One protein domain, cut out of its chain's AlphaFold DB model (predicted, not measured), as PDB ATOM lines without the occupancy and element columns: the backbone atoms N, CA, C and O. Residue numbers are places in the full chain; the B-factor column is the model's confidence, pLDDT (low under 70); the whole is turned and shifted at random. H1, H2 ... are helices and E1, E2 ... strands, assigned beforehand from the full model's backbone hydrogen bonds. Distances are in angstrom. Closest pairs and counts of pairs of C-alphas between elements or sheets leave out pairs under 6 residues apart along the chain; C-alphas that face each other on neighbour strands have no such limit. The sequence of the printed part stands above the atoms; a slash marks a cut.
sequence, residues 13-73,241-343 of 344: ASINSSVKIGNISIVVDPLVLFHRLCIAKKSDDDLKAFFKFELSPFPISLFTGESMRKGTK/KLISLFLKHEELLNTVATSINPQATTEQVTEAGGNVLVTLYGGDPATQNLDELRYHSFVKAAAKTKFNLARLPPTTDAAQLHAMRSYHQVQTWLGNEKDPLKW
ATOM      1  N   ALA A  13     143.542 176.594 121.933       50.09
ATOM      2  CA  ALA A  13     144.806 177.240 122.297       50.09
ATOM      3  C   ALA A  13     146.031 176.302 122.340       50.09
ATOM      4  O   ALA A  13     147.163 176.764 122.304       50.09
ATOM      5  N   SER A  14     145.833 174.984 122.456       51.41
ATOM      6  CA  SER A  14     146.926 174.004 122.494       51.41
ATOM      7  C   SER A  14     147.353 173.516 121.108       51.41
ATOM      8  O   SER A  14     148.234 172.661 121.006       51.41
ATOM      9  N   ILE A  15     146.643 173.917 120.052       57.38
ATOM     10  CA  ILE A  15     146.948 173.520 118.681       57.38
ATOM     11  C   ILE A  15     148.027 174.485 118.195       57.38
ATOM     12  O   ILE A  15     147.722 175.615 117.834       57.38
ATOM     13  N   ASN A  16     149.292 174.051 118.215       53.69
ATOM     14  CA  ASN A  16     150.381 174.820 117.613       53.69
ATOM     15  C   ASN A  16     150.031 175.119 116.155       53.69
ATOM     16  O   ASN A  16     149.827 174.208 115.350       53.69
ATOM     17  N   SER A  17     149.958 176.397 115.829       58.38
ATOM     18  CA  SER A  17     149.382 176.889 114.586       58.38
ATOM     19  C   SER A  17     150.373 177.752 113.821       58.38
ATOM     20  O   SER A  17     150.047 178.801 113.279       58.38
ATOM     21  N   SER A  18     151.621 177.302 113.788       56.25
ATOM     22  CA  SER A  18     152.654 177.875 112.942       56.25
ATOM     23  C   SER A  18     152.848 177.003 111.708       56.25
ATOM     24  O   SER A  18     153.092 175.802 111.841       56.25
ATOM     25  N   VAL A  19     152.800 177.598 110.521       54.31
ATOM     26  CA  VAL A  19     153.237 176.951 109.274       54.31
ATOM     27  C   VAL A  19     154.599 177.468 108.929       54.31
ATOM     28  O   VAL A  19     154.809 178.676 108.931       54.31
ATOM     29  N   LYS A  20     155.518 176.562 108.617       53.19
ATOM     30  CA  LYS A  20     156.787 176.931 108.003       53.19
ATOM     31  C   LYS A  20     156.649 176.808 106.493       53.19
ATOM     32  O   LYS A  20     156.450 175.710 105.985       53.19
ATOM     33  N   ILE A  21     156.750 177.933 105.793       53.69
ATOM     34  CA  ILE A  21     156.896 177.991 104.338       53.69
ATOM     35  C   ILE A  21     158.317 178.492 104.078       53.69
ATOM     36  O   ILE A  21     158.627 179.664 104.301       53.69
ATOM     37  N   GLY A  22     159.215 177.585 103.691       62.38
ATOM     38  CA  GLY A  22     160.649 177.880 103.627       62.38
ATOM     39  C   GLY A  22     161.201 178.303 104.995       62.38
ATOM     40  O   GLY A  22     160.999 177.608 105.992       62.38
ATOM     41  N   ASN A  23     161.860 179.463 105.050       63.16
ATOM     42  CA  ASN A  23     162.389 180.042 106.292       63.16
ATOM     43  C   ASN A  23     161.371 180.916 107.047       63.16
ATOM     44  O   ASN A  23     161.696 181.458 108.101       63.16
ATOM     45  N   ILE A  24     160.150 181.070 106.527       51.22
ATOM     46  CA  ILE A  24     159.137 181.959 107.097       51.22
ATOM     47  C   ILE A  24     158.149 181.130 107.908       51.22
ATOM     48  O   ILE A  24     157.569 180.167 107.408       51.22
ATOM     49  N   SER A  25     157.945 181.516 109.167       59.03
ATOM     50  CA  SER A  25     156.917 180.924 110.017       59.03
ATOM     51  C   SER A  25     155.712 181.853 110.113       59.03
ATOM     52  O   SER A  25     155.815 182.950 110.655       59.03
ATOM     53  N   ILE A  26     154.570 181.413 109.589       62.97
ATOM     54  CA  ILE A  26     153.294 182.121 109.701       62.97
ATOM     55  C   ILE A  26     152.535 181.522 110.879       62.97
ATOM     56  O   ILE A  26     152.125 180.362 110.828       62.97
ATOM     57  N   VAL A  27     152.364 182.303 111.943       60.34
ATOM     58  CA  VAL A  27     151.579 181.921 113.123       60.34
ATOM     59  C   VAL A  27     150.136 182.376 112.925       60.34
ATOM     60  O   VAL A  27     149.875 183.553 112.696       60.34
ATOM     61  N   VAL A  28     149.191 181.448 113.020       60.72
ATOM     62  CA  VAL A  28     147.756 181.708 112.885       60.72
ATOM     63  C   VAL A  28     147.081 181.355 114.197       60.72
ATOM     64  O   VAL A  28     146.929 180.184 114.507       60.72
ATOM     65  N   ASP A  29     146.658 182.325 114.993       63.12
ATOM     66  CA  ASP A  29     146.010 182.022 116.272       63.12
ATOM     67  C   ASP A  29     144.653 181.292 116.065       63.12
ATOM     68  O   ASP A  29     143.714 181.883 115.513       63.12
ATOM     69  N   PRO A  30     144.499 180.024 116.511       61.25
ATOM     70  CA  PRO A  30     143.258 179.268 116.360       61.25
ATOM     71  C   PRO A  30     142.100 179.890 117.145       61.25
ATOM     72  O   PRO A  30     140.946 179.743 116.745       61.25
ATOM     73  N   LEU A  31     142.385 180.592 118.248       63.72
ATOM     74  CA  LEU A  31     141.373 181.297 119.033       63.72
ATOM     75  C   LEU A  31     140.852 182.522 118.285       63.72
ATOM     76  O   LEU A  31     139.651 182.764 118.296       63.72
ATOM     77  N   VAL A  32     141.718 183.263 117.587       66.00
ATOM     78  CA  VAL A  32     141.285 184.390 116.742       66.00
ATOM     79  C   VAL A  32     140.382 183.895 115.617       66.00
ATOM     80  O   VAL A  32     139.349 184.509 115.353       66.00
ATOM     81  N   LEU A  33     140.724 182.773 114.982       66.12
ATOM     82  CA  LEU A  33     139.877 182.177 113.951       66.12
ATOM     83  C   LEU A  33     138.525 181.723 114.520       66.12
ATOM     84  O   LEU A  33     137.487 182.009 113.929       66.12
ATOM     85  N   PHE A  34     138.521 181.081 115.689       67.56
ATOM     86  CA  PHE A  34     137.296 180.668 116.370       67.56
ATOM     87  C   PHE A  34     136.413 181.857 116.760       67.56
ATOM     88  O   PHE A  34     135.224 181.853 116.459       67.56
ATOM     89  N   HIS A  35     136.982 182.910 117.352       67.56
ATOM     90  CA  HIS A  35     136.233 184.121 117.684       67.56
ATOM     91  C   HIS A  35     135.671 184.800 116.431       67.56
ATOM     92  O   HIS A  35     134.510 185.201 116.433       67.56
ATOM     93  N   ARG A  36     136.442 184.871 115.334       69.19
ATOM     94  CA  ARG A  36     135.950 185.379 114.043       69.19
ATOM     95  C   ARG A  36     134.786 184.547 113.514       69.19
ATOM     96  O   ARG A  36     133.801 185.132 113.087       69.19
ATOM     97  N   LEU A  37     134.863 183.217 113.593       71.19
ATOM     98  CA  LEU A  37     133.761 182.327 113.214       71.19
ATOM     99  C   LEU A  37     132.527 182.554 114.096       71.19
ATOM    100  O   LEU A  37     131.428 182.665 113.569       71.19
ATOM    101  N   CYS A  38     132.691 182.674 115.416       70.00
ATOM    102  CA  CYS A  38     131.585 182.938 116.341       70.00
ATOM    103  C   CYS A  38     130.912 184.293 116.097       70.00
ATOM    104  O   CYS A  38     129.699 184.390 116.230       70.00
ATOM    105  N   ILE A  39     131.683 185.324 115.741       72.69
ATOM    106  CA  ILE A  39     131.161 186.666 115.445       72.69
ATOM    107  C   ILE A  39     130.516 186.711 114.053       72.69
ATOM    108  O   ILE A  39     129.488 187.357 113.864       72.69
ATOM    109  N   ALA A  40     131.116 186.039 113.067       72.25
ATOM    110  CA  ALA A  40     130.644 186.048 111.687       72.25
ATOM    111  C   ALA A  40     129.441 185.120 111.455       72.25
ATOM    112  O   ALA A  40     128.648 185.377 110.551       72.25
ATOM    113  N   LYS A  41     129.287 184.054 112.253       79.75
ATOM    114  CA  LYS A  41     128.166 183.112 112.158       79.75
ATOM    115  C   LYS A  41     126.875 183.780 112.637       79.75
ATOM    116  O   LYS A  41     126.629 183.854 113.839       79.75
ATOM    117  N   LYS A  42     126.016 184.197 111.707       77.75
ATOM    118  CA  LYS A  42     124.670 184.709 112.022       77.75
ATOM    119  C   LYS A  42     123.598 183.623 111.886       77.75
ATOM    120  O   LYS A  42     122.579 183.684 112.564       77.75
ATOM    121  N   SER A  43     123.859 182.596 111.081       81.75
ATOM    122  CA  SER A  43     122.987 181.445 110.818       81.75
ATOM    123  C   SER A  43     123.789 180.140 110.697       81.75
ATOM    124  O   SER A  43     125.019 180.139 110.805       81.75
ATOM    125  N   ASP A  44     123.121 178.995 110.555       74.69
ATOM    126  CA  ASP A  44     123.795 177.725 110.230       74.69
ATOM    127  C   ASP A  44     124.239 177.669 108.757       74.69
ATOM    128  O   ASP A  44     125.241 177.022 108.443       74.69
ATOM    129  N   ASP A  45     123.587 178.430 107.876       79.88
ATOM    130  CA  ASP A  45     123.990 178.567 106.473       79.88
ATOM    131  C   ASP A  45     125.326 179.313 106.336       79.88
ATOM    132  O   ASP A  45     126.192 178.903 105.556       79.88
ATOM    133  N   ASP A  46     125.561 180.332 107.170       79.44
ATOM    134  CA  ASP A  46     126.866 181.011 107.244       79.44
ATOM    135  C   ASP A  46     127.970 180.045 107.680       79.44
ATOM    136  O   ASP A  46     129.087 180.072 107.159       79.44
ATOM    137  N   LEU A  47     127.651 179.137 108.610       79.44
ATOM    138  CA  LEU A  47     128.598 178.120 109.046       79.44
ATOM    139  C   LEU A  47     128.947 177.174 107.893       79.44
ATOM    140  O   LEU A  47     130.129 176.898 107.702       79.44
ATOM    141  N   LYS A  48     127.966 176.729 107.093       82.50
ATOM    142  CA  LYS A  48     128.225 175.927 105.883       82.50
ATOM    143  C   LYS A  48     129.155 176.672 104.916       82.50
ATOM    144  O   LYS A  48     130.086 176.065 104.387       82.50
ATOM    145  N   ALA A  49     128.966 177.980 104.731       84.25
ATOM    146  CA  ALA A  49     129.822 178.795 103.868       84.25
ATOM    147  C   ALA A  49     131.280 178.875 104.358       84.25
ATOM    148  O   ALA A  49     132.197 178.863 103.538       84.25
ATOM    149  N   PHE A  50     131.522 178.884 105.672       82.62
ATOM    150  CA  PHE A  50     132.883 178.915 106.222       82.62
ATOM    151  C   PHE A  50     133.692 177.648 105.934       82.62
ATOM    152  O   PHE A  50     134.912 177.726 105.824       82.62
ATOM    153  N   PHE A  51     133.037 176.497 105.755       81.25
ATOM    154  CA  PHE A  51     133.714 175.233 105.438       81.25
ATOM    155  C   PHE A  51     134.234 175.140 103.997       81.25
ATOM    156  O   PHE A  51     134.961 174.192 103.699       81.25
ATOM    157  N   LYS A  52     133.931 176.127 103.142       84.44
ATOM    158  CA  LYS A  52     134.609 176.318 101.848       84.44
ATOM    159  C   LYS A  52     136.070 176.739 102.023       84.44
ATOM    160  O   LYS A  52     136.911 176.452 101.179       84.44
ATOM    161  N   PHE A  53     136.380 177.403 103.136       81.81
ATOM    162  CA  PHE A  53     137.725 177.865 103.449       81.81
ATOM    163  C   PHE A  53     138.426 176.898 104.400       81.81
ATOM    164  O   PHE A  53     137.808 176.226 105.232       81.81
ATOM    165  N   GLU A  54     139.751 176.835 104.302       75.31
ATOM    166  CA  GLU A  54     140.527 176.045 105.246       75.31
ATOM    167  C   GLU A  54     140.533 176.754 106.607       75.31
ATOM    168  O   GLU A  54     141.049 177.858 106.764       75.31
ATOM    169  N   LEU A  55     139.959 176.099 107.618       72.06
ATOM    170  CA  LEU A  55     139.895 176.612 108.993       72.06
ATOM    171  C   LEU A  55     141.201 176.367 109.763       72.06
ATOM    172  O   LEU A  55     141.229 176.255 110.989       72.06
ATOM    173  N   SER A  56     142.287 176.197 109.025       66.50
ATOM    174  CA  SER A  56     143.608 175.954 109.548       66.50
ATOM    175  C   SER A  56     144.645 176.518 108.576       66.50
ATOM    176  O   SER A  56     144.326 176.855 107.438       66.50
ATOM    177  N   PRO A  57     145.901 176.666 109.001       65.44
ATOM    178  CA  PRO A  57     146.901 177.337 108.170       65.44
ATOM    179  C   PRO A  57     147.333 176.545 106.922       65.44
ATOM    180  O   PRO A  57     148.040 177.064 106.065       65.44
ATOM    181  N   PHE A  58     146.957 175.267 106.846       65.38
ATOM    182  CA  PHE A  58     147.225 174.354 105.737       65.38
ATOM    183  C   PHE A  58     146.154 173.260 105.713       65.38
ATOM    184  O   PHE A  58     145.613 172.943 106.767       65.38
ATOM    185  N   PRO A  59     145.895 172.585 104.580       66.69
ATOM    186  CA  PRO A  59     144.908 171.506 104.522       66.69
ATOM    187  C   PRO A  59     145.291 170.310 105.411       66.69
ATOM    188  O   PRO A  59     146.023 169.406 105.005       66.69
ATOM    189  N   ILE A  60     144.792 170.279 106.647       69.12
ATOM    190  CA  ILE A  60     145.146 169.276 107.669       69.12
ATOM    191  C   ILE A  60     144.729 167.849 107.311       69.12
ATOM    192  O   ILE A  60     145.203 166.909 107.951       69.12
ATOM    193  N   SER A  61     143.854 167.661 106.322       63.09
ATOM    194  CA  SER A  61     143.488 166.354 105.765       63.09
ATOM    195  C   SER A  61     144.572 165.787 104.843       63.09
ATOM    196  O   SER A  61     144.718 164.569 104.746       63.09
ATOM    197  N   LEU A  62     145.386 166.654 104.234       60.78
ATOM    198  CA  LEU A  62     146.468 166.293 103.318       60.78
ATOM    199  C   LEU A  62     147.852 166.418 103.970       60.78
ATOM    200  O   LEU A  62     148.740 165.627 103.663       60.78
ATOM    201  N   PHE A  63     148.037 167.352 104.907       66.69
ATOM    202  CA  PHE A  63     149.341 167.687 105.489       66.69
ATOM    203  C   PHE A  63     149.378 167.547 107.020       66.69
ATOM    204  O   PHE A  63     148.366 167.579 107.723       66.69
ATOM    205  N   THR A  64     150.589 167.384 107.542       61.16
ATOM    206  CA  THR A  64     150.957 167.405 108.958       61.16
ATOM    207  C   THR A  64     151.971 168.521 109.194       61.16
ATOM    208  O   THR A  64     153.141 168.199 109.335       61.16
ATOM    209  N   GLY A  65     151.561 169.798 109.202       61.47
ATOM    210  CA  GLY A  65     152.366 170.977 109.593       61.47
ATOM    211  C   GLY A  65     153.589 171.297 108.727       61.47
ATOM    212  O   GLY A  65     153.710 172.389 108.193       61.47
ATOM    213  N   GLU A  66     154.481 170.326 108.601       61.19
ATOM    214  CA  GLU A  66     155.787 170.370 107.956       61.19
ATOM    215  C   GLU A  66     155.829 169.534 106.665       61.19
ATOM    216  O   GLU A  66     156.674 169.770 105.811       61.19
ATOM    217  N   SER A  67     154.943 168.538 106.492       62.62
ATOM    218  CA  SER A  67     154.964 167.655 105.311       62.62
ATOM    219  C   SER A  67     153.604 167.044 104.969       62.62
ATOM    220  O   SER A  67     152.693 167.046 105.791       62.62
ATOM    221  N   MET A  68     153.469 166.438 103.786       67.38
ATOM    222  CA  MET A  68     152.285 165.645 103.418       67.38
ATOM    223  C   MET A  68     152.092 164.437 104.357       67.38
ATOM    224  O   MET A  68     153.061 163.819 104.810       67.38
ATOM    225  N   ARG A  69     150.835 164.079 104.649       63.09
ATOM    226  CA  ARG A  69     150.486 162.938 105.506       63.09
ATOM    227  C   ARG A  69     151.029 161.630 104.937       63.09
ATOM    228  O   ARG A  69     150.880 161.325 103.756       63.09
ATOM    229  N   LYS A  70     151.603 160.806 105.815       60.91
ATOM    230  CA  LYS A  70     152.080 159.465 105.462       60.91
ATOM    231  C   LYS A  70     150.890 158.543 105.172       60.91
ATOM    232  O   LYS A  70     150.047 158.330 106.039       60.91
ATOM    233  N   GLY A  71     150.855 157.954 103.980       55.72
ATOM    234  CA  GLY A  71     149.906 156.887 103.655       55.72
ATOM    235  C   GLY A  71     150.235 155.574 104.377       55.72
ATOM    236  O   GLY A  71     151.400 155.269 104.649       55.72
ATOM    237  N   THR A  72     149.214 154.766 104.668       46.66
ATOM    238  CA  THR A  72     149.380 153.407 105.211       46.66
ATOM    239  C   THR A  72     149.493 152.417 104.052       46.66
ATOM    240  O   THR A  72     148.538 152.211 103.306       46.66
ATOM    241  N   LYS A  73     150.687 151.847 103.854       51.53
ATOM    242  CA  LYS A  73     151.002 151.072 102.649       51.53
ATOM    243  C   LYS A  73     150.362 149.669 102.665       51.53
ATOM    244  O   LYS A  73     149.674 149.291 101.728       51.53
ATOM    245  N   LYS A 241     142.234 151.813  99.456       48.19
ATOM    246  CA  LYS A 241     140.913 152.436  99.315       48.19
ATOM    247  C   LYS A 241     140.705 153.016  97.917       48.19
ATOM    248  O   LYS A 241     139.604 152.941  97.395       48.19
ATOM    249  N   LEU A 242     141.780 153.528  97.318       47.56
ATOM    250  CA  LEU A 242     141.768 154.148  96.000       47.56
ATOM    251  C   LEU A 242     141.543 153.106  94.893       47.56
ATOM    252  O   LEU A 242     140.700 153.312  94.037       47.56
ATOM    253  N   ILE A 243     142.211 151.948  94.956       52.50
ATOM    254  CA  ILE A 243     142.036 150.885  93.949       52.50
ATOM    255  C   ILE A 243     140.675 150.203  94.095       52.50
ATOM    256  O   ILE A 243     140.005 149.994  93.095       52.50
ATOM    257  N   SER A 244     140.195 149.942  95.320       50.50
ATOM    258  CA  SER A 244     138.822 149.442  95.499       50.50
ATOM    259  C   SER A 244     137.763 150.417  94.975       50.50
ATOM    260  O   SER A 244     136.673 149.987  94.626       50.50
ATOM    261  N   LEU A 245     138.079 151.717  94.939       55.16
ATOM    262  CA  LEU A 245     137.242 152.752  94.340       55.16
ATOM    263  C   LEU A 245     137.279 152.633  92.810       55.16
ATOM    264  O   LEU A 245     136.224 152.500  92.210       55.16
ATOM    265  N   PHE A 246     138.471 152.590  92.197       57.31
ATOM    266  CA  PHE A 246     138.643 152.431  90.743       57.31
ATOM    267  C   PHE A 246     138.055 151.115  90.208       57.31
ATOM    268  O   PHE A 246     137.511 151.093  89.114       57.31
ATOM    269  N   LEU A 247     138.127 150.026  90.985       59.38
ATOM    270  CA  LEU A 247     137.539 148.729  90.625       59.38
ATOM    271  C   LEU A 247     136.011 148.694  90.786       59.38
ATOM    272  O   LEU A 247     135.359 147.866  90.163       59.38
ATOM    273  N   LYS A 248     135.436 149.544  91.649       63.16
ATOM    274  CA  LYS A 248     133.980 149.632  91.875       63.16
ATOM    275  C   LYS A 248     133.302 150.713  91.038       63.16
ATOM    276  O   LYS A 248     132.094 150.652  90.854       63.16
ATOM    277  N   HIS A 249     134.066 151.696  90.581       64.31
ATOM    278  CA  HIS A 249     133.592 152.850  89.836       64.31
ATOM    279  C   HIS A 249     134.456 153.003  88.588       64.31
ATOM    280  O   HIS A 249     135.493 153.668  88.614       64.31
ATOM    281  N   GLU A 250     134.013 152.374  87.501       65.62
ATOM    282  CA  GLU A 250     134.666 152.416  86.187       65.62
ATOM    283  C   GLU A 250     134.859 153.860  85.693       65.62
ATOM    284  O   GLU A 250     135.874 154.188  85.090       65.62
ATOM    285  N   GLU A 251     133.958 154.767  86.079       63.59
ATOM    286  CA  GLU A 251     134.034 156.210  85.817       63.59
ATOM    287  C   GLU A 251     135.323 156.866  86.336       63.59
ATOM    288  O   GLU A 251     135.781 157.860  85.775       63.59
ATOM    289  N   LEU A 252     135.959 156.306  87.369       64.75
ATOM    290  CA  LEU A 252     137.230 156.816  87.876       64.75
ATOM    291  C   LEU A 252     138.411 156.430  86.971       64.75
ATOM    292  O   LEU A 252     139.443 157.096  87.005       64.75
ATOM    293  N   LEU A 253     138.288 155.413  86.111       66.69
ATOM    294  CA  LEU A 253     139.313 155.114  85.100       66.69
ATOM    295  C   LEU A 253     139.501 156.287  84.131       66.69
ATOM    296  O   LEU A 253     140.623 156.532  83.686       66.69
ATOM    297  N   ASN A 254     138.453 157.087  83.899       67.88
ATOM    298  CA  ASN A 254     138.566 158.330  83.137       67.88
ATOM    299  C   ASN A 254     139.551 159.304  83.797       67.88
ATOM    300  O   ASN A 254     140.312 159.961  83.098       67.88
ATOM    301  N   THR A 255     139.641 159.338  85.131       68.69
ATOM    302  CA  THR A 255     140.652 160.144  85.832       68.69
ATOM    303  C   THR A 255     142.072 159.660  85.561       68.69
ATOM    304  O   THR A 255     142.989 160.477  85.449       68.69
ATOM    305  N   VAL A 256     142.279 158.347  85.433       69.88
ATOM    306  CA  VAL A 256     143.582 157.789  85.043       69.88
ATOM    307  C   VAL A 256     143.915 158.215  83.613       69.88
ATOM    308  O   VAL A 256     145.020 158.701  83.384       69.88
ATOM    309  N   ALA A 257     142.949 158.133  82.692       80.31
ATOM    310  CA  ALA A 257     143.103 158.586  81.309       80.31
ATOM    311  C   ALA A 257     143.432 160.091  81.215       80.31
ATOM    312  O   ALA A 257     144.357 160.483  80.504       80.31
ATOM    313  N   THR A 258     142.753 160.938  81.994       85.31
ATOM    314  CA  THR A 258     143.071 162.370  82.100       85.31
ATOM    315  C   THR A 258     144.470 162.594  82.670       85.31
ATOM    316  O   THR A 258     145.192 163.464  82.194       85.31
ATOM    317  N   SER A 259     144.883 161.796  83.659       79.81
ATOM    318  CA  SER A 259     146.179 161.966  84.328       79.81
ATOM    319  C   SER A 259     147.371 161.656  83.421       79.81
ATOM    320  O   SER A 259     148.433 162.253  83.590       79.81
ATOM    321  N   ILE A 260     147.204 160.734  82.468       85.12
ATOM    322  CA  ILE A 260     148.246 160.359  81.502       85.12
ATOM    323  C   ILE A 260     148.238 161.233  80.242       85.12
ATOM    324  O   ILE A 260     149.280 161.361  79.604       85.12
ATOM    325  N   ASN A 261     147.112 161.865  79.893       88.38
ATOM    326  CA  ASN A 261     147.004 162.706  78.700       88.38
ATOM    327  C   ASN A 261     147.816 164.009  78.856       88.38
ATOM    328  O   ASN A 261     147.415 164.864  79.642       88.38
ATOM    329  N   PRO A 262     148.885 164.237  78.066       88.69
ATOM    330  CA  PRO A 262     149.698 165.447  78.177       88.69
ATOM    331  C   PRO A 262     148.968 166.727  77.764       88.69
ATOM    332  O   PRO A 262     149.425 167.817  78.110       88.69
ATOM    333  N   GLN A 263     147.865 166.631  77.024       90.25
ATOM    334  CA  GLN A 263     147.067 167.776  76.583       90.25
ATOM    335  C   GLN A 263     145.870 168.055  77.501       90.25
ATOM    336  O   GLN A 263     145.042 168.900  77.171       90.25
ATOM    337  N   ALA A 264     145.760 167.362  78.642       91.25
ATOM    338  CA  ALA A 264     144.679 167.612  79.585       91.25
ATOM    339  C   ALA A 264     144.724 169.059  80.100       91.25
ATOM    340  O   ALA A 264     145.794 169.580  80.445       91.25
ATOM    341  N   THR A 265     143.558 169.704  80.152       92.12
ATOM    342  CA  THR A 265     143.432 171.069  80.676       92.12
ATOM    343  C   THR A 265     143.412 171.073  82.203       92.12
ATOM    344  O   THR A 265     143.206 170.046  82.855       92.12
ATOM    345  N   THR A 266     143.636 172.245  82.797       90.44
ATOM    346  CA  THR A 266     143.560 172.435  84.251       90.44
ATOM    347  C   THR A 266     142.186 172.061  84.794       90.44
ATOM    348  O   THR A 266     142.089 171.421  85.838       90.44
ATOM    349  N   GLU A 267     141.126 172.375  84.057       91.62
ATOM    350  CA  GLU A 267     139.736 172.084  84.413       91.62
ATOM    351  C   GLU A 267     139.502 170.573  84.421       91.62
ATOM    352  O   GLU A 267     139.048 170.034  85.422       91.62
ATOM    353  N   GLN A 268     139.931 169.868  83.370       90.81
ATOM    354  CA  GLN A 268     139.796 168.410  83.286       90.81
ATOM    355  C   GLN A 268     140.529 167.698  84.429       90.81
ATOM    356  O   GLN A 268     140.001 166.765  85.032       90.81
ATOM    357  N   VAL A 269     141.750 168.135  84.753       89.75
ATOM    358  CA  VAL A 269     142.555 167.545  85.835       89.75
ATOM    359  C   VAL A 269     141.937 167.818  87.206       89.75
ATOM    360  O   VAL A 269     141.878 166.924  88.054       89.75
ATOM    361  N   THR A 270     141.489 169.050  87.444       90.75
ATOM    362  CA  THR A 270     140.915 169.457  88.732       90.75
ATOM    363  C   THR A 270     139.545 168.840  88.975       90.75
ATOM    364  O   THR A 270     139.293 168.373  90.086       90.75
ATOM    365  N   GLU A 271     138.703 168.753  87.947       89.94
ATOM    366  CA  GLU A 271     137.420 168.054  87.979       89.94
ATOM    367  C   GLU A 271     137.621 166.563  88.257       89.94
ATOM    368  O   GLU A 271     137.090 166.033  89.233       89.94
ATOM    369  N   ALA A 272     138.475 165.892  87.477       85.94
ATOM    370  CA  ALA A 272     138.725 164.468  87.650       85.94
ATOM    371  C   ALA A 272     139.306 164.149  89.043       85.94
ATOM    372  O   ALA A 272     138.852 163.221  89.716       85.94
ATOM    373  N   GLY A 273     140.274 164.941  89.517       83.31
ATOM    374  CA  GLY A 273     140.846 164.788  90.856       83.31
ATOM    375  C   GLY A 273     139.855 165.100  91.984       83.31
ATOM    376  O   GLY A 273     139.855 164.413  93.012       83.31
ATOM    377  N   GLY A 274     138.989 166.097  91.792       83.75
ATOM    378  CA  GLY A 274     137.898 166.433  92.704       83.75
ATOM    379  C   GLY A 274     136.902 165.286  92.839       83.75
ATOM    380  O   GLY A 274     136.627 164.849  93.958       83.75
ATOM    381  N   ASN A 275     136.454 164.729  91.712       84.75
ATOM    382  CA  ASN A 275     135.505 163.617  91.662       84.75
ATOM    383  C   ASN A 275     136.049 162.377  92.380       84.75
ATOM    384  O   ASN A 275     135.358 161.798  93.218       84.75
ATOM    385  N   VAL A 276     137.325 162.026  92.166       79.06
ATOM    386  CA  VAL A 276     137.989 160.941  92.916       79.06
ATOM    387  C   VAL A 276     137.902 161.172  94.425       79.06
ATOM    388  O   VAL A 276     137.624 160.239  95.182       79.06
ATOM    389  N   LEU A 277     138.155 162.398  94.887       77.25
ATOM    390  CA  LEU A 277     138.120 162.718  96.311       77.25
ATOM    391  C   LEU A 277     136.687 162.712  96.862       77.25
ATOM    392  O   LEU A 277     136.486 162.184  97.955       77.25
ATOM    393  N   VAL A 278     135.695 163.216  96.123       81.00
ATOM    394  CA  VAL A 278     134.270 163.145  96.503       81.00
ATOM    395  C   VAL A 278     133.863 161.691  96.742       81.00
ATOM    396  O   VAL A 278     133.426 161.342  97.846       81.00
ATOM    397  N   THR A 279     134.138 160.811  95.777       75.12
ATOM    398  CA  THR A 279     133.841 159.379  95.888       75.12
ATOM    399  C   THR A 279     134.645 158.727  97.021       75.12
ATOM    400  O   THR A 279     134.117 157.919  97.789       75.12
ATOM    401  N   LEU A 280     135.911 159.116  97.233       71.19
ATOM    402  CA  LEU A 280     136.750 158.599  98.328       71.19
ATOM    403  C   LEU A 280     136.176 158.913  99.721       71.19
ATOM    404  O   LEU A 280     136.332 158.110 100.658       71.19
ATOM    405  N   TYR A 281     135.535 160.071  99.871       71.56
ATOM    406  CA  TYR A 281     134.835 160.476 101.089       71.56
ATOM    407  C   TYR A 281     133.379 159.986 101.145       71.56
ATOM    408  O   TYR A 281     132.711 160.209 102.155       71.56
ATOM    409  N   GLY A 282     132.943 159.211 100.148       73.06
ATOM    410  CA  GLY A 282     131.649 158.532 100.114       73.06
ATOM    411  C   GLY A 282     130.496 159.402  99.625       73.06
ATOM    412  O   GLY A 282     129.360 159.113  99.991       73.06
ATOM    413  N   GLY A 283     130.781 160.467  98.873       78.12
ATOM    414  CA  GLY A 283     129.758 161.232  98.165       78.12
ATOM    415  C   GLY A 283     129.624 160.837  96.701       78.12
ATOM    416  O   GLY A 283     130.448 160.091  96.170       78.12
ATOM    417  N   ASP A 284     128.588 161.373  96.070       84.81
ATOM    418  CA  ASP A 284     128.313 161.239  94.643       84.81
ATOM    419  C   ASP A 284     128.860 162.459  93.873       84.81
ATOM    420  O   ASP A 284     128.398 163.577  94.118       84.81
ATOM    421  N   PRO A 285     129.831 162.288  92.956       83.50
ATOM    422  CA  PRO A 285     130.413 163.397  92.197       83.50
ATOM    423  C   PRO A 285     129.422 164.100  91.260       83.50
ATOM    424  O   PRO A 285     129.653 165.256  90.915       83.50
ATOM    425  N   ALA A 286     128.310 163.461  90.876       85.00
ATOM    426  CA  ALA A 286     127.297 164.093  90.029       85.00
ATOM    427  C   ALA A 286     126.451 165.132  90.784       85.00
ATOM    428  O   ALA A 286     125.873 166.030  90.173       85.00
ATOM    429  N   THR A 287     126.352 165.006  92.111       86.56
ATOM    430  CA  THR A 287     125.415 165.798  92.923       86.56
ATOM    431  C   THR A 287     126.065 166.504  94.108       86.56
ATOM    432  O   THR A 287     125.439 167.378  94.706       86.56
ATOM    433  N   GLN A 288     127.305 166.160  94.463       87.00
ATOM    434  CA  GLN A 288     127.969 166.647  95.669       87.00
ATOM    435  C   GLN A 288     129.387 167.133  95.382       87.00
ATOM    436  O   GLN A 288     130.116 166.570  94.570       87.00
ATOM    437  N   ASN A 289     129.821 168.140  96.141       88.38
ATOM    438  CA  ASN A 289     131.207 168.603  96.146       88.38
ATOM    439  C   ASN A 289     131.876 168.391  97.513       88.38
ATOM    440  O   ASN A 289     131.245 168.032  98.515       88.38
ATOM    441  N   LEU A 290     133.190 168.612  97.549       83.75
ATOM    442  CA  LEU A 290     134.001 168.387  98.741       83.75
ATOM    443  C   LEU A 290     133.628 169.302  99.904       83.75
ATOM    444  O   LEU A 290     133.638 168.832 101.040       83.75
ATOM    445  N   ASP A 291     133.261 170.557  99.654       89.19
ATOM    446  CA  ASP A 291     132.927 171.512 100.717       89.19
ATOM    447  C   ASP A 291     131.624 171.118 101.430       89.19
ATOM    448  O   ASP A 291     131.532 171.163 102.661       89.19
ATOM    449  N   GLU A 292     130.633 170.635 100.678       86.25
ATOM    450  CA  GLU A 292     129.391 170.102 101.240       86.25
ATOM    451  C   GLU A 292     129.623 168.821 102.038       86.25
ATOM    452  O   GLU A 292     129.162 168.701 103.178       86.25
ATOM    453  N   LEU A 293     130.401 167.883 101.488       82.25
ATOM    454  CA  LEU A 293     130.813 166.681 102.213       82.25
ATOM    455  C   LEU A 293     131.604 167.024 103.474       82.25
ATOM    456  O   LEU A 293     131.477 166.332 104.492       82.25
ATOM    457  N   ARG A 294     132.412 168.086 103.430       83.38
ATOM    458  CA  ARG A 294     133.209 168.563 104.557       83.38
ATOM    459  C   ARG A 294     132.319 169.071 105.680       83.38
ATOM    460  O   ARG A 294     132.499 168.638 106.821       83.38
ATOM    461  N   TYR A 295     131.326 169.898 105.357       84.69
ATOM    462  CA  TYR A 295     130.336 170.374 106.321       84.69
ATOM    463  C   TYR A 295     129.495 169.226 106.900       84.69
ATOM    464  O   TYR A 295     129.414 169.077 108.119       84.69
ATOM    465  N   HIS A 296     128.945 168.343 106.061       82.69
ATOM    466  CA  HIS A 296     128.164 167.190 106.529       82.69
ATOM    467  C   HIS A 296     128.985 166.266 107.443       82.69
ATOM    468  O   HIS A 296     128.508 165.817 108.491       82.69
ATOM    469  N   SER A 297     130.247 166.018 107.083       75.19
ATOM    470  CA  SER A 297     131.180 165.238 107.903       75.19
ATOM    471  C   SER A 297     131.458 165.909 109.244       75.19
ATOM    472  O   SER A 297     131.544 165.219 110.262       75.19
ATOM    473  N   PHE A 298     131.570 167.239 109.263       80.69
ATOM    474  CA  PHE A 298     131.726 168.012 110.488       80.69
ATOM    475  C   PHE A 298     130.494 167.903 111.383       80.69
ATOM    476  O   PHE A 298     130.645 167.497 112.531       80.69
ATOM    477  N   VAL A 299     129.287 168.162 110.871       81.12
ATOM    478  CA  VAL A 299     128.035 168.077 111.647       81.12
ATOM    479  C   VAL A 299     127.880 166.691 112.281       81.12
ATOM    480  O   VAL A 299     127.672 166.563 113.490       81.12
ATOM    481  N   LYS A 300     128.099 165.625 111.498       75.12
ATOM    482  CA  LYS A 300     128.037 164.235 111.981       75.12
ATOM    483  C   LYS A 300     129.081 163.928 113.057       75.12
ATOM    484  O   LYS A 300     128.885 163.039 113.891       75.12
ATOM    485  N   ALA A 301     130.228 164.592 113.010       68.75
ATOM    486  CA  ALA A 301     131.322 164.344 113.931       68.75
ATOM    487  C   ALA A 301     131.291 165.244 115.174       68.75
ATOM    488  O   ALA A 301     131.740 164.799 116.228       68.75
ATOM    489  N   ALA A 302     130.715 166.444 115.081       69.81
ATOM    490  CA  ALA A 302     130.499 167.367 116.191       69.81
ATOM    491  C   ALA A 302     129.573 166.773 117.266       69.81
ATOM    492  O   ALA A 302     129.745 167.048 118.449       69.81
ATOM    493  N   ALA A 303     128.671 165.865 116.879       69.56
ATOM    494  CA  ALA A 303     127.842 165.089 117.805       69.56
ATOM    495  C   ALA A 303     128.625 164.050 118.647       69.56
ATOM    496  O   ALA A 303     128.049 163.395 119.516       69.56
ATOM    497  N   LYS A 304     129.927 163.841 118.393       67.94
ATOM    498  CA  LYS A 304     130.754 162.828 119.075       67.94
ATOM    499  C   LYS A 304     131.637 163.460 120.149       67.94
ATOM    500  O   LYS A 304     132.221 164.517 119.952       67.94
ATOM    501  N   THR A 305     131.871 162.734 121.245       53.66
ATOM    502  CA  THR A 305     132.728 163.192 122.362       53.66
ATOM    503  C   THR A 305     134.211 163.344 121.996       53.66
ATOM    504  O   THR A 305     134.973 163.978 122.726       53.66
ATOM    505  N   LYS A 306     134.652 162.746 120.879       53.91
ATOM    506  CA  LYS A 306     136.007 162.870 120.329       53.91
ATOM    507  C   LYS A 306     135.937 163.044 118.823       53.91
ATOM    508  O   LYS A 306     135.494 162.142 118.110       53.91
ATOM    509  N   PHE A 307     136.456 164.168 118.354       61.00
ATOM    510  CA  PHE A 307     136.497 164.516 116.946       61.00
ATOM    511  C   PHE A 307     137.915 164.925 116.537       61.00
ATOM    512  O   PHE A 307     138.639 165.555 117.303       61.00
ATOM    513  N   ASN A 308     138.326 164.516 115.336       64.19
ATOM    514  CA  ASN A 308     139.594 164.905 114.734       64.19
ATOM    515  C   ASN A 308     139.303 165.602 113.403       64.19
ATOM    516  O   ASN A 308     138.904 164.939 112.444       64.19
ATOM    517  N   LEU A 309     139.551 166.911 113.360       66.00
ATOM    518  CA  LEU A 309     139.358 167.760 112.184       66.00
ATOM    519  C   LEU A 309     140.130 167.260 110.953       66.00
ATOM    520  O   LEU A 309     139.656 167.407 109.834       66.00
ATOM    521  N   ALA A 310     141.265 166.578 111.137       64.50
ATOM    522  CA  ALA A 310     142.051 166.028 110.032       64.50
ATOM    523  C   ALA A 310     141.378 164.859 109.289       64.50
ATOM    524  O   ALA A 310     141.918 164.373 108.301       64.50
ATOM    525  N   ARG A 311     140.245 164.351 109.793       67.94
ATOM    526  CA  ARG A 311     139.442 163.323 109.111       67.94
ATOM    527  C   ARG A 311     138.379 163.909 108.188       67.94
ATOM    528  O   ARG A 311     137.700 163.138 107.517       67.94
ATOM    529  N   LEU A 312     138.203 165.228 108.200       73.56
ATOM    530  CA  LEU A 312     137.325 165.896 107.257       73.56
ATOM    531  C   LEU A 312     137.919 165.835 105.838       73.56
ATOM    532  O   LEU A 312     139.146 165.824 105.701       73.56
ATOM    533  N   PRO A 313     137.070 165.827 104.798       77.38
ATOM    534  CA  PRO A 313     137.496 166.091 103.430       77.38
ATOM    535  C   PRO A 313     138.362 167.361 103.319       77.38
ATOM    536  O   PRO A 313     138.145 168.309 104.079       77.38
ATOM    537  N   PRO A 314     139.346 167.417 102.396       81.19
ATOM    538  CA  PRO A 314     139.955 168.689 101.999       81.19
ATOM    539  C   PRO A 314     138.888 169.644 101.441       81.19
ATOM    540  O   PRO A 314     137.808 169.198 101.066       81.19
ATOM    541  N   THR A 315     139.173 170.949 101.411       86.56
ATOM    542  CA  THR A 315     138.325 171.893 100.661       86.56
ATOM    543  C   THR A 315     138.456 171.628  99.163       86.56
ATOM    544  O   THR A 315     139.445 171.021  98.731       86.56
ATOM    545  N   THR A 316     137.492 172.101  98.373       87.06
ATOM    546  CA  THR A 316     137.551 172.021  96.907       87.06
ATOM    547  C   THR A 316     138.864 172.613  96.383       87.06
ATOM    548  O   THR A 316     139.626 171.904  95.731       87.06
ATOM    549  N   ASP A 317     139.224 173.833  96.782       86.69
ATOM    550  CA  ASP A 317     140.464 174.493  96.339       86.69
ATOM    551  C   ASP A 317     141.730 173.690  96.692       86.69
ATOM    552  O   ASP A 317     142.640 173.512  95.878       86.69
ATOM    553  N   ALA A 318     141.794 173.142  97.913       82.44
ATOM    554  CA  ALA A 318     142.933 172.335  98.349       82.44
ATOM    555  C   ALA A 318     143.056 171.030  97.547       82.44
ATOM    556  O   ALA A 318     144.169 170.578  97.254       82.44
ATOM    557  N   ALA A 319     141.920 170.426  97.202       83.25
ATOM    558  CA  ALA A 319     141.847 169.244  96.359       83.25
ATOM    559  C   ALA A 319     142.280 169.535  94.920       83.25
ATOM    560  O   ALA A 319     143.074 168.770  94.376       83.25
ATOM    561  N   GLN A 320     141.846 170.655  94.339       89.00
ATOM    562  CA  GLN A 320     142.245 171.078  92.995       89.00
ATOM    563  C   GLN A 320     143.764 171.281  92.901       89.00
ATOM    564  O   GLN A 320     144.418 170.699  92.037       89.00
ATOM    565  N   LEU A 321     144.360 172.005  93.854       84.81
ATOM    566  CA  LEU A 321     145.817 172.176  93.927       84.81
ATOM    567  C   LEU A 321     146.559 170.842  94.104       84.81
ATOM    568  O   LEU A 321     147.655 170.649  93.580       84.81
ATOM    569  N   HIS A 322     145.993 169.901  94.866       82.12
ATOM    570  CA  HIS A 322     146.570 168.565  95.012       82.12
ATOM    571  C   HIS A 322     146.479 167.740  93.720       82.12
ATOM    572  O   HIS A 322     147.439 167.041  93.388       82.12
ATOM    573  N   ALA A 323     145.368 167.840  92.990       85.50
ATOM    574  CA  ALA A 323     145.171 167.180  91.704       85.50
ATOM    575  C   ALA A 323     146.166 167.695  90.658       85.50
ATOM    576  O   ALA A 323     146.844 166.890  90.025       85.50
ATOM    577  N   MET A 324     146.343 169.017  90.557       87.75
ATOM    578  CA  MET A 324     147.315 169.622  89.640       87.75
ATOM    579  C   MET A 324     148.749 169.181  89.958       87.75
ATOM    580  O   MET A 324     149.435 168.688  89.064       87.75
ATOM    581  N   ARG A 325     149.171 169.220  91.235       83.88
ATOM    582  CA  ARG A 325     150.500 168.722  91.649       83.88
ATOM    583  C   ARG A 325     150.703 167.248  91.310       83.88
ATOM    584  O   ARG A 325     151.794 166.834  90.925       83.88
ATOM    585  N   SER A 326     149.655 166.445  91.475       81.69
ATOM    586  CA  SER A 326     149.697 165.019  91.140       81.69
ATOM    587  C   SER A 326     149.837 164.813  89.630       81.69
ATOM    588  O   SER A 326     150.638 163.983  89.209       81.69
ATOM    589  N   TYR A 327     149.123 165.596  88.818       86.94
ATOM    590  CA  TYR A 327     149.241 165.575  87.362       86.94
ATOM    591  C   TYR A 327     150.623 166.029  86.885       86.94
ATOM    592  O   TYR A 327     151.244 165.316  86.104       86.94
ATOM    593  N   HIS A 328     151.151 167.146  87.402       85.88
ATOM    594  CA  HIS A 328     152.515 167.613  87.112       85.88
ATOM    595  C   HIS A 328     153.547 166.503  87.334       85.88
ATOM    596  O   HIS A 328     154.373 166.222  86.463       85.88
ATOM    597  N   GLN A 329     153.433 165.802  88.464       80.00
ATOM    598  CA  GLN A 329     154.314 164.691  88.799       80.00
ATOM    599  C   GLN A 329     154.185 163.517  87.819       80.00
ATOM    600  O   GLN A 329     155.207 162.965  87.410       80.00
ATOM    601  N   VAL A 330     152.959 163.133  87.446       81.81
ATOM    602  CA  VAL A 330     152.713 162.057  86.471       81.81
ATOM    603  C   VAL A 330     153.275 162.432  85.103       81.81
ATOM    604  O   VAL A 330     153.960 161.626  84.483       81.81
ATOM    605  N   GLN A 331     153.058 163.666  84.653       86.06
ATOM    606  CA  GLN A 331     153.577 164.155  83.378       86.06
ATOM    607  C   GLN A 331     155.108 164.196  83.367       86.06
ATOM    608  O   GLN A 331     155.717 163.744  82.402       86.06
ATOM    609  N   THR A 332     155.725 164.602  84.480       80.50
ATOM    610  CA  THR A 332     157.181 164.539  84.658       80.50
ATOM    611  C   THR A 332     157.696 163.101  84.539       80.50
ATOM    612  O   THR A 332     158.712 162.862  83.891       80.50
ATOM    613  N   TRP A 333     156.992 162.118  85.117       76.31
ATOM    614  CA  TRP A 333     157.352 160.702  84.959       76.31
ATOM    615  C   TRP A 333     157.228 160.220  83.516       76.31
ATOM    616  O   TRP A 333     158.042 159.417  83.076       76.31
ATOM    617  N   LEU A 334     156.252 160.730  82.769       77.62
ATOM    618  CA  LEU A 334     156.070 160.425  81.349       77.62
ATOM    619  C   LEU A 334     157.051 161.179  80.431       77.62
ATOM    620  O   LEU A 334     156.996 161.000  79.219       77.62
ATOM    621  N   GLY A 335     157.947 162.005  80.985       80.56
ATOM    622  CA  GLY A 335     158.916 162.791  80.219       80.56
ATOM    623  C   GLY A 335     158.351 164.082  79.622       80.56
ATOM    624  O   GLY A 335     159.012 164.713  78.802       80.56
ATOM    625  N   ASN A 336     157.150 164.495  80.030       84.62
ATOM    626  CA  ASN A 336     156.527 165.733  79.581       84.62
ATOM    627  C   ASN A 336     156.874 166.877  80.536       84.62
ATOM    628  O   ASN A 336     156.543 166.833  81.724       84.62
ATOM    629  N   GLU A 337     157.480 167.936  80.009       85.19
ATOM    630  CA  GLU A 337     157.773 169.137  80.786       85.19
ATOM    631  C   GLU A 337     156.498 169.973  80.986       85.19
ATOM    632  O   GLU A 337     155.747 170.260  80.046       85.19
ATOM    633  N   LYS A 338     156.223 170.341  82.239       84.56
ATOM    634  CA  LYS A 338     155.082 171.172  82.638       84.56
ATOM    635  C   LYS A 338     155.576 172.279  83.559       84.56
ATOM    636  O   LYS A 338     156.353 172.009  84.471       84.56
ATOM    637  N   ASP A 339     155.075 173.494  83.346       84.19
ATOM    638  CA  ASP A 339     155.384 174.652  84.188       84.19
ATOM    639  C   ASP A 339     154.911 174.419  85.640       84.19
ATOM    640  O   ASP A 339     153.697 174.310  85.867       84.19
ATOM    641  N   PRO A 340     155.830 174.355  86.623       81.19
ATOM    642  CA  PRO A 340     155.478 174.201  88.031       81.19
ATOM    643  C   PRO A 340     154.617 175.356  88.557       81.19
ATOM    644  O   PRO A 340     153.707 175.131  89.343       81.19
ATOM    645  N   LEU A 341     154.804 176.592  88.077       81.50
ATOM    646  CA  LEU A 341     154.007 177.734  88.549       81.50
ATOM    647  C   LEU A 341     152.529 177.617  88.162       81.50
ATOM    648  O   LEU A 341     151.661 178.155  88.848       81.50
ATOM    649  N   LYS A 342     152.241 176.897  87.074       83.00
ATOM    650  CA  LYS A 342     150.879 176.636  86.606       83.00
ATOM    651  C   LYS A 342     150.269 175.385  87.235       83.00
ATOM    652  O   LYS A 342     149.066 175.358  87.484       83.00
ATOM    653  N   TRP A 343     151.069 174.342  87.448       81.06
ATOM    654  CA  TRP A 343     150.561 173.015  87.799       81.06
ATOM    655  C   TRP A 343     150.901 172.551  89.215       81.06
ATOM    656  O   TRP A 343     150.399 171.506  89.628       81.06
TER     657      TRP A 343
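What this domain is: This is residues 13 to 73 and 241 to 343 of the 344 residues of an uncharacterized protein of Araneus ventricosus (UniProt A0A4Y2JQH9). An antiparallel hairpin of two strands, E1 and E2, and two helices, H1 and H2, make one end of this domain; at the other end H7 crosses H5, H4 folds back along H5, and H3 and H8 sit at the borders of this cluster. H6 runs from the cluster toward H2, and the unnamed residues 51 to 73 make a long looped stretch after H2, with a short antiparallel pairing of residues 63 to 64 with 67 to 68, that ends at the cut. The printed part has 164 residues, with two named strands followed by eight named helices, and is mostly helix. It is compact, with a radius of gyration of the C-alphas of 17.4 A and spans of 48 by 40 by 31 A.

Where its parts are: Find C-alpha 18 at (152.654, 177.875, 112.942), where E1, residues 18 to 21, begins; E2 follows at residues 24 to 27. Next come H1, residues 30 to 40 and 15.1 A long, and H2, residues 44 to 50. After the cut read H3, residues 241 to 248, H4, residues 250 to 260 and 16.4 A, H5, residues 266 to 280 and 20.9 A, and H6, residues 290 to 302 and 17.8 A. H7, residues 316 to 333, is the longest helix at 25.7 A and begins at C-alpha 316, (137.551, 172.021, 96.907). H8, residues 340 to 343, ends at C-alpha 343, (150.561, 173.015, 87.799).

How they stand to each other: Look first at the hairpin of E1 and E2: N 19 and O 26 are 2.9 A apart and N 26 and O 19 2.8 A, within hydrogen-bond range. H1 and H2 only just touch, with 3 pairs of C-alphas within 8 A, the closest Ala 40 and Asp 46 at 7.7 A. H2 is close to H6 but not clearly touching, with the C-alphas of Lys 48 and Tyr 295 6.0 A apart. H5 is the hub, touching four helices. Its closest C-alphas with H7 are Thr 270 and Gln 320, 4.8 A, at a steep tilt of 68 degrees, only just short of about perpendicular. H4 and H5 form a helical hairpin at 39 degrees, closest at Thr 255 and Ala 272, 5.1 A. H5 touches H6 with residues 274 to 278 alone, closest at C-alphas 278 and 290, 5.7 A, and H3 with residues 279 to 280 alone, closest at C-alphas 280 and 245, 7.1 A. H8 touches H7, with C-alphas 343 and 324 5.0 A apart. Every O i to N i+4 pair is within hydrogen-bond range in H1, H2, H3, H5, H6 and H7, against 5 of 7 in H4; H8 is too short for such a pair.

The domain as a whole: The C-alphas farthest apart, Lys 42 and Gly 335, are 51.6 A apart. Residues 74 to 240 are not printed, and C-alphas 73 and 241 are 10.7 A apart across this cut. The link from H6 to H7 is long, 13 residues. Confidence is under 70 at residues 13 to 36, 56 to 73, 241 to 256 and 301 to 311.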